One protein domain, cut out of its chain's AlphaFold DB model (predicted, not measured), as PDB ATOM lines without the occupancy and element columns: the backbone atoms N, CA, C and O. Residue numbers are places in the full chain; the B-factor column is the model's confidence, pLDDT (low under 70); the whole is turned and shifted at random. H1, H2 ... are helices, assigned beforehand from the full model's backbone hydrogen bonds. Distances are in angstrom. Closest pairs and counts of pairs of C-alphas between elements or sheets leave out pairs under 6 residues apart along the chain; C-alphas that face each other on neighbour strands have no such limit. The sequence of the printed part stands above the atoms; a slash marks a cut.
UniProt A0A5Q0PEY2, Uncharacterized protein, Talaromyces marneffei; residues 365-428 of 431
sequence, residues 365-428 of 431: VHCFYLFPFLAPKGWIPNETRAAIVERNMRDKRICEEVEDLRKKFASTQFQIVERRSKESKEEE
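This is residues 365 to 428 of the 431 residues of an uncharacterized protein of Talaromyces marneffei (UniProt A0A5Q0PEY2). Two helices make an L, a short arm H1 and a long arm H2 that meet at a corner near the end of H1 and the start of H2. The unnamed stretch before them, residues 365 to 382, begins with a coil in the angle of the L and then loops round to the start of H1, while residues 410 to 428, mostly the far part of H2, stick out. The printed part has 64 residues, with two named helices in the order H1, H2 and no named strand; the class is all helix. The whole is only just loose, close to extended, with a radius of gyration of the C-alphas of 15.9 A, and flat, spanning 49 by 29 by 12 A.

After the unnamed residues 365 to 382 comes H1, residues 383 to 392, and a tight link of three residues joins it to H2, residues 396 to 427. H1 and H2 are close but not clearly touching, with the closest C-alphas, those of Asn 392 and Ile 398, 6.8 A apart. Their lines are about perpendicular, at 73 degrees. Every O i to N i+4 pair is within hydrogen-bond range in H1, and 27 of 28 are in H2.

The printed part begins at Val 365, C-alpha (-48.387, 20.706, 3.488). H1 begins at C-alpha 383, (-41.686, 25.822, 22.062), and measures 14.2 A from first to last C-alpha. H2 runs 46.1 A from C-alpha 396, (-39.691, 6.614, 11.222), to C-alpha 427, (-35.277, 38.699, -21.611).

The two C-alphas farthest apart, those of Thr 384 and Glu 428, are 49.3 A apart. Residues 410 to 428 stand free, and the body without them spans 30 by 24 by 10 A. The printed part has no cut. Its mean pLDDT is 70.5, with residue 377 and residues 409 to 428 under 70.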
ATOM      1  N   VAL A 365     -49.116  19.863   4.453       76.94
ATOM      2  CA  VAL A 365     -48.387  20.706   3.488       76.94
ATOM      3  C   VAL A 365     -48.287  22.195   3.853       76.94
ATOM      4  O   VAL A 365     -47.454  22.891   3.289       76.94
ATOM      5  N   HIS A 366     -49.091  22.692   4.801       78.38
ATOM      6  CA  HIS A 366     -49.031  24.076   5.298       78.38
ATOM      7  C   HIS A 366     -48.492  24.173   6.738       78.38
ATOM      8  O   HIS A 366     -48.633  25.198   7.402       78.38
ATOM      9  N   CYS A 367     -47.875  23.107   7.258       82.81
ATOM     10  CA  CYS A 367     -47.309  23.104   8.601       82.81
ATOM     11  C   CYS A 367     -45.967  23.853   8.658       82.81
ATOM     12  O   CYS A 367     -44.930  23.279   8.329       82.81
ATOM     13  N   PHE A 368     -45.954  25.086   9.171       86.50
ATOM     14  CA  PHE A 368     -44.717  25.871   9.346       86.50
ATOM     15  C   PHE A 368     -43.648  25.177  10.215       86.50
ATOM     16  O   PHE A 368     -42.460  25.404  10.020       86.50
ATOM     17  N   TYR A 369     -44.040  24.278  11.127       82.62
ATOM     18  CA  TYR A 369     -43.085  23.491  11.921       82.62
ATOM     19  C   TYR A 369     -42.426  22.340  11.135       82.62
ATOM     20  O   TYR A 369     -41.296  21.970  11.440       82.62
ATOM     21  N   LEU A 370     -43.104  21.766  10.130       80.94
ATOM     22  CA  LEU A 370     -42.527  20.738   9.245       80.94
ATOM     23  C   LEU A 370     -41.831  21.348   8.020       80.94
ATOM     24  O   LEU A 370     -40.868  20.775   7.504       80.94
ATOM     25  N   PHE A 371     -42.296  22.517   7.580       83.56
ATOM     26  CA  PHE A 371     -41.827  23.245   6.404       83.56
ATOM     27  C   PHE A 371     -41.510  24.711   6.775       83.56
ATOM     28  O   PHE A 371     -42.271  25.611   6.410       83.56
ATOM     29  N   PRO A 372     -40.396  24.993   7.488       78.81
ATOM     30  CA  PRO A 372     -40.069  26.351   7.943       78.81
ATOM     31  C   PRO A 372     -39.905  27.378   6.816       78.81
ATOM     32  O   PRO A 372     -40.126  28.563   7.031       78.81
ATOM     33  N   PHE A 373     -39.590  26.931   5.597       75.06
ATOM     34  CA  PHE A 373     -39.518  27.784   4.404       75.06
ATOM     35  C   PHE A 373     -40.880  28.340   3.943       75.06
ATOM     36  O   PHE A 373     -40.913  29.238   3.107       75.06
ATOM     37  N   LEU A 374     -41.999  27.829   4.477       76.69
ATOM     38  CA  LEU A 374     -43.343  28.382   4.262       76.69
ATOM     39  C   LEU A 374     -43.752  29.397   5.344       76.69
ATOM     40  O   LEU A 374     -44.826  29.987   5.243       76.69
ATOM     41  N   ALA A 375     -42.941  29.590   6.390       80.44
ATOM     42  CA  ALA A 375     -43.249  30.528   7.461       80.44
ATOM     43  C   ALA A 375     -43.054  31.989   6.989       80.44
ATOM     44  O   ALA A 375     -42.012  32.310   6.410       80.44
ATOM     45  N   PRO A 376     -44.007  32.905   7.251       78.12
ATOM     46  CA  PRO A 376     -43.826  34.327   6.966       78.12
ATOM     47  C   PRO A 376     -42.613  34.928   7.693       78.12
ATOM     48  O   PRO A 376     -42.282  34.525   8.811       78.12
ATOM     49  N   LYS A 377     -41.980  35.949   7.096       67.44
ATOM     50  CA  LYS A 377     -40.905  36.713   7.754       67.44
ATOM     51  C   LYS A 377     -41.417  37.278   9.087       67.44
ATOM     52  O   LYS A 377     -42.407  38.002   9.103       67.44
ATOM     53  N   GLY A 378     -40.742  36.943  10.188       76.00
ATOM     54  CA  GLY A 378     -41.145  37.328  11.548       76.00
ATOM     55  C   GLY A 378     -42.036  36.317  12.286       76.00
ATOM     56  O   GLY A 378     -42.461  36.603  13.402       76.00
ATOM     57  N   TRP A 379     -42.315  35.137  11.719       83.81
ATOM     58  CA  TRP A 379     -43.002  34.062  12.441       83.81
ATOM     59  C   TRP A 379     -42.149  33.515  13.598       83.81
ATOM     60  O   TRP A 379     -40.987  33.158  13.406       83.81
ATOM     61  N   ILE A 380     -42.744  33.411  14.791       80.44
ATOM     62  CA  ILE A 380     -42.089  32.905  16.005       80.44
ATOM     63  C   ILE A 380     -42.656  31.509  16.334       80.44
ATOM     64  O   ILE A 380     -43.871  31.385  16.528       80.44
ATOM     65  N   PRO A 381     -41.824  30.452  16.416       81.00
ATOM     66  CA  PRO A 381     -42.278  29.116  16.795       81.00
ATOM     67  C   PRO A 381     -42.669  29.052  18.278       81.00
ATOM     68  O   PRO A 381     -41.982  29.587  19.142       81.00
ATOM     69  N   ASN A 382     -43.746  28.329  18.596       84.25
ATOM     70  CA  ASN A 382     -44.100  28.010  19.979       84.25
ATOM     71  C   ASN A 382     -43.331  26.759  20.434       84.25
ATOM     72  O   ASN A 382     -43.514  25.681  19.863       84.25
ATOM     73  N   GLU A 383     -42.521  26.888  21.486       80.62
ATOM     74  CA  GLU A 383     -41.686  25.822  22.062       80.62
ATOM     75  C   GLU A 383     -42.467  24.527  22.339       80.62
ATOM     76  O   GLU A 383     -42.018  23.433  21.993       80.62
ATOM     77  N   THR A 384     -43.688  24.634  22.879       75.56
ATOM     78  CA  THR A 384     -44.529  23.462  23.188       75.56
ATOM     79  C   THR A 384     -44.953  22.695  21.934       75.56
ATOM     80  O   THR A 384     -45.113  21.477  21.979       75.56
ATOM     81  N   ARG A 385     -45.103  23.383  20.793       80.81
ATOM     82  CA  ARG A 385     -45.416  22.766  19.494       80.81
ATOM     83  C   ARG A 385     -44.158  22.267  18.789       80.81
ATOM     84  O   ARG A 385     -44.225  21.208  18.173       80.81
ATOM     85  N   ALA A 386     -43.024  22.952  18.941       80.62
ATOM     86  CA  ALA A 386     -41.730  22.460  18.476       80.62
ATOM     87  C   ALA A 386     -41.384  21.110  19.131       80.62
ATOM     88  O   ALA A 386     -41.094  20.156  18.416       80.62
ATOM     89  N   ALA A 387     -41.548  20.976  20.452       79.25
ATOM     90  CA  ALA A 387     -41.320  19.720  21.174       79.25
ATOM     91  C   ALA A 387     -42.276  18.577  20.757       79.25
ATOM     92  O   ALA A 387     -41.879  17.412  20.733       79.25
ATOM     93  N   ILE A 388     -43.530  18.886  20.395       80.62
ATOM     94  CA  ILE A 388     -44.474  17.897  19.835       80.62
ATOM     95  C   ILE A 388     -44.003  17.419  18.455       80.62
ATOM     96  O   ILE A 388     -44.015  16.222  18.184       80.62
ATOM     97  N   VAL A 389     -43.557  18.339  17.597       82.69
ATOM     98  CA  VAL A 389     -43.069  18.018  16.248       82.69
ATOM     99  C   VAL A 389     -41.774  17.219  16.320       82.69
ATOM    100  O   VAL A 389     -41.662  16.191  15.663       82.69
ATOM    101  N   GLU A 390     -40.828  17.629  17.164       80.75
ATOM    102  CA  GLU A 390     -39.572  16.914  17.390       80.75
ATOM    103  C   GLU A 390     -39.819  15.496  17.924       80.75
ATOM    104  O   GLU A 390     -39.184  14.547  17.471       80.75
ATOM    105  N   ARG A 391     -40.798  15.317  18.823       79.94
ATOM    106  CA  ARG A 391     -41.248  13.993  19.265       79.94
ATOM    107  C   ARG A 391     -41.806  13.164  18.105       79.94
ATOM    108  O   ARG A 391     -41.420  12.008  17.975       79.94
ATOM    109  N   ASN A 392     -42.706  13.722  17.295       79.88
ATOM    110  CA  ASN A 392     -43.377  12.982  16.221       79.88
ATOM    111  C   ASN A 392     -42.422  12.650  15.057       79.88
ATOM    112  O   ASN A 392     -42.552  11.599  14.441       79.88
ATOM    113  N   MET A 393     -41.406  13.481  14.801       77.75
ATOM    114  CA  MET A 393     -40.347  13.204  13.818       77.75
ATOM    115  C   MET A 393     -39.411  12.047  14.223       77.75
ATOM    116  O   MET A 393     -38.633  11.584  13.394       77.75
ATOM    117  N   ARG A 394     -39.481  11.543  15.468       77.56
ATOM    118  CA  ARG A 394     -38.750  10.332  15.894       77.56
ATOM    119  C   ARG A 394     -39.425   9.036  15.424       77.56
ATOM    120  O   ARG A 394     -38.768   7.995  15.394       77.56
ATOM    121  N   ASP A 395     -40.702   9.079  15.040       79.50
ATOM    122  CA  ASP A 395     -41.393   7.938  14.440       79.50
ATOM    123  C   ASP A 395     -41.019   7.838  12.953       79.50
ATOM    124  O   ASP A 395     -41.424   8.672  12.143       79.50
ATOM    125  N   LYS A 396     -40.259   6.795  12.578       76.44
ATOM    126  CA  LYS A 396     -39.691   6.614  11.222       76.44
ATOM    127  C   LYS A 396     -40.685   6.884  10.089       76.44
ATOM    128  O   LYS A 396     -40.404   7.690   9.213       76.44
ATOM    129  N   ARG A 397     -41.884   6.300  10.182       74.19
ATOM    130  CA  ARG A 397     -42.974   6.459   9.205       74.19
ATOM    131  C   ARG A 397     -43.406   7.920   9.008       74.19
ATOM    132  O   ARG A 397     -43.763   8.298   7.898       74.19
ATOM    133  N   ILE A 398     -43.389   8.733  10.068       77.88
ATOM    134  CA  ILE A 398     -43.717  10.166   9.991       77.88
ATOM    135  C   ILE A 398     -42.556  10.932   9.347       77.88
ATOM    136  O   ILE A 398     -42.797  11.801   8.513       77.88
ATOM    137  N   CYS A 399     -41.308  10.591   9.684       76.81
ATOM    138  CA  CYS A 399     -40.127  11.190   9.057       76.81
ATOM    139  C   CYS A 399     -40.090  10.909   7.544       76.81
ATOM    140  O   CYS A 399     -39.973  11.845   6.759       76.81
ATOM    141  N   GLU A 400     -40.297   9.654   7.139       77.25
ATOM    142  CA  GLU A 400     -40.367   9.205   5.740       77.25
ATOM    143  C   GLU A 400     -41.462   9.951   4.948       77.25
ATOM    144  O   GLU A 400     -41.191  10.507   3.883       77.25
ATOM    145  N   GLU A 401     -42.683  10.047   5.491       76.62
ATOM    146  CA  GLU A 401     -43.800  10.762   4.851       76.62
ATOM    147  C   GLU A 401     -43.522  12.274   4.710       76.62
ATOM    148  O   GLU A 401     -43.805  12.876   3.670       76.62
ATOM    149  N   VAL A 402     -42.910  12.898   5.724       80.62
ATOM    150  CA  VAL A 402     -42.509  14.314   5.689       80.62
ATOM    151  C   VAL A 402     -41.354  14.552   4.714       80.62
ATOM    152  O   VAL A 402     -41.354  15.561   4.007       80.62
ATOM    153  N   GLU A 403     -40.385  13.643   4.630       80.00
ATOM    154  CA  GLU A 403     -39.285  13.720   3.669       80.00
ATOM    155  C   GLU A 403     -39.766  13.587   2.225       80.00
ATOM    156  O   GLU A 403     -39.329  14.358   1.373       80.00
ATOM    157  N   ASP A 404     -40.694  12.680   1.932       80.56
ATOM    158  CA  ASP A 404     -41.256  12.544   0.586       80.56
ATOM    159  C   ASP A 404     -42.122  13.745   0.190       80.56
ATOM    160  O   ASP A 404     -42.110  14.161  -0.973       80.56
ATOM    161  N   LEU A 405     -42.813  14.375   1.145       78.50
ATOM    162  CA  LEU A 405     -43.443  15.679   0.923       78.50
ATOM    163  C   LEU A 405     -42.397  16.779   0.670       78.50
ATOM    164  O   LEU A 405     -42.578  17.578  -0.248       78.50
ATOM    165  N   ARG A 406     -41.278  16.808   1.409       75.56
ATOM    166  CA  ARG A 406     -40.166  17.750   1.162       75.56
ATOM    167  C   ARG A 406     -39.532  17.549  -0.219       75.56
ATOM    168  O   ARG A 406     -39.298  18.540  -0.903       75.56
ATOM    169  N   LYS A 407     -39.320  16.304  -0.665       78.50
ATOM    170  CA  LYS A 407     -38.811  15.971  -2.011       78.50
ATOM    171  C   LYS A 407     -39.763  16.468  -3.105       78.50
ATOM    172  O   LYS A 407     -39.312  17.111  -4.048       78.50
ATOM    173  N   LYS A 408     -41.078  16.264  -2.940       74.94
ATOM    174  CA  LYS A 408     -42.112  16.779  -3.861       74.94
ATOM    175  C   LYS A 408     -42.127  18.311  -3.914       74.94
ATOM    176  O   LYS A 408     -42.136  18.882  -5.002       74.94
ATOM    177  N   PHE A 409     -42.042  18.984  -2.763       68.62
ATOM    178  CA  PHE A 409     -41.909  20.444  -2.716       68.62
ATOM    179  C   PHE A 409     -40.625  20.943  -3.387       68.62
ATOM    180  O   PHE A 409     -40.677  21.930  -4.120       68.62
ATOM    181  N   ALA A 410     -39.500  20.252  -3.191       64.44
ATOM    182  CA  ALA A 410     -38.236  20.582  -3.838       64.44
ATOM    183  C   ALA A 410     -38.323  20.442  -5.366       64.44
ATOM    184  O   ALA A 410     -37.928  21.370  -6.063       64.44
ATOM    185  N   SER A 411     -38.907  19.361  -5.902       64.25
ATOM    186  CA  SER A 411     -39.076  19.206  -7.357       64.25
ATOM    187  C   SER A 411     -39.999  20.267  -7.966       64.25
ATOM    188  O   SER A 411     -39.694  20.802  -9.028       64.25
ATOM    189  N   THR A 412     -41.090  20.637  -7.282       61.06
ATOM    190  CA  THR A 412     -41.987  21.708  -7.752       61.06
ATOM    191  C   THR A 412     -41.312  23.083  -7.687       61.06
ATOM    192  O   THR A 412     -41.442  23.868  -8.622       61.06
ATOM    193  N   GLN A 413     -40.541  23.376  -6.633       56.75
ATOM    194  CA  GLN A 413     -39.722  24.594  -6.564       56.75
ATOM    195  C   GLN A 413     -38.655  24.629  -7.666       56.75
ATOM    196  O   GLN A 413     -38.486  25.666  -8.300       56.75
ATOM    197  N   PHE A 414     -37.985  23.507  -7.944       47.53
ATOM    198  CA  PHE A 414     -36.962  23.429  -8.988       47.53
ATOM    199  C   PHE A 414     -37.550  23.731 -10.373       47.53
ATOM    200  O   PHE A 414     -36.992  24.545 -11.095       47.53
ATOM    201  N   GLN A 415     -38.729  23.189 -10.701       48.06
ATOM    202  CA  GLN A 415     -39.442  23.498 -11.951       48.06
ATOM    203  C   GLN A 415     -39.854  24.980 -12.063       48.06
ATOM    204  O   GLN A 415     -39.811  25.551 -13.152       48.06
ATOM    205  N   ILE A 416     -40.221  25.627 -10.950       51.88
ATOM    206  CA  ILE A 416     -40.550  27.065 -10.912       51.88
ATOM    207  C   ILE A 416     -39.292  27.930 -11.106       51.88
ATOM    208  O   ILE A 416     -39.339  28.935 -11.814       51.88
ATOM    209  N   VAL A 417     -38.162  27.541 -10.507       47.88
ATOM    210  CA  VAL A 417     -36.870  28.228 -10.680       47.88
ATOM    211  C   VAL A 417     -36.306  28.008 -12.086       47.88
ATOM    212  O   VAL A 417     -35.812  28.953 -12.693       47.88
ATOM    213  N   GLU A 418     -36.431  26.804 -12.647       44.75
ATOM    214  CA  GLU A 418     -35.980  26.487 -14.006       44.75
ATOM    215  C   GLU A 418     -36.800  27.230 -15.071       44.75
ATOM    216  O   GLU A 418     -36.227  27.708 -16.047       44.75
ATOM    217  N   ARG A 419     -38.118  27.403 -14.864       48.00
ATOM    218  CA  ARG A 419     -38.934  28.317 -15.681       48.00
ATOM    219  C   ARG A 419     -38.406  29.746 -15.620       48.00
ATOM    220  O   ARG A 419     -38.070  30.299 -16.660       48.00
ATOM    221  N   ARG A 420     -38.245  30.302 -14.416       48.56
ATOM    222  CA  ARG A 420     -37.745  31.675 -14.232       48.56
ATOM    223  C   ARG A 420     -36.353  31.898 -14.818       48.56
ATOM    224  O   ARG A 420     -36.082  32.973 -15.328       48.56
ATOM    225  N   SER A 421     -35.491  30.881 -14.781       45.59
ATOM    226  CA  SER A 421     -34.144  30.932 -15.359       45.59
ATOM    227  C   SER A 421     -34.116  30.793 -16.889       45.59
ATOM    228  O   SER A 421     -33.075  31.059 -17.489       45.59
ATOM    229  N   LYS A 422     -35.226  30.378 -17.517       48.19
ATOM    230  CA  LYS A 422     -35.438  30.448 -18.973       48.19
ATOM    231  C   LYS A 422     -36.068  31.787 -19.349       48.19
ATOM    232  O   LYS A 422     -35.484  32.498 -20.155       48.19
ATOM    233  N   GLU A 423     -37.141  32.170 -18.658       49.91
ATOM    234  CA  GLU A 423     -37.830  33.461 -18.804       49.91
ATOM    235  C   GLU A 423     -36.830  34.641 -18.734       49.91
ATOM    236  O   GLU A 423     -36.781  35.456 -19.650       49.91
ATOM    237  N   SER A 424     -35.924  34.667 -17.745       45.31
ATOM    238  CA  SER A 424     -34.911  35.733 -17.625       45.31
ATOM    239  C   SER A 424     -33.804  35.700 -18.691       45.31
ATOM    240  O   SER A 424     -33.154  36.711 -18.928       45.31
ATOM    241  N   LYS A 425     -33.541  34.542 -19.312       48.91
ATOM    242  CA  LYS A 425     -32.535  34.406 -20.385       48.91
ATOM    243  C   LYS A 425     -33.095  34.756 -21.756       48.91
ATOM    244  O   LYS A 425     -32.337  35.156 -22.631       48.91
ATOM    245  N   GLU A 426     -34.401  34.602 -21.934       48.78
ATOM    246  CA  GLU A 426     -35.116  35.116 -23.096       48.78
ATOM    247  C   GLU A 426     -35.154  36.657 -23.028       48.78
ATOM    248  O   GLU A 426     -34.819  37.306 -24.018       48.78
ATOM    249  N   GLU A 427     -35.391  37.246 -21.846       49.44
ATOM    250  CA  GLU A 427     -35.277  38.699 -21.611       49.44
ATOM    251  C   GLU A 427     -33.855  39.251 -21.867       49.44
ATOM    252  O   GLU A 427     -33.714  40.232 -22.595       49.44
ATOM    253  N   GLU A 428     -32.789  38.605 -21.368       47.06
ATOM    254  CA  GLU A 428     -31.391  38.999 -21.665       47.06
ATOM    255  C   GLU A 428     -30.974  38.795 -23.139       47.06
ATOM    256  O   GLU A 428     -29.911  39.265 -23.538       47.06
TER     257      GLU A 428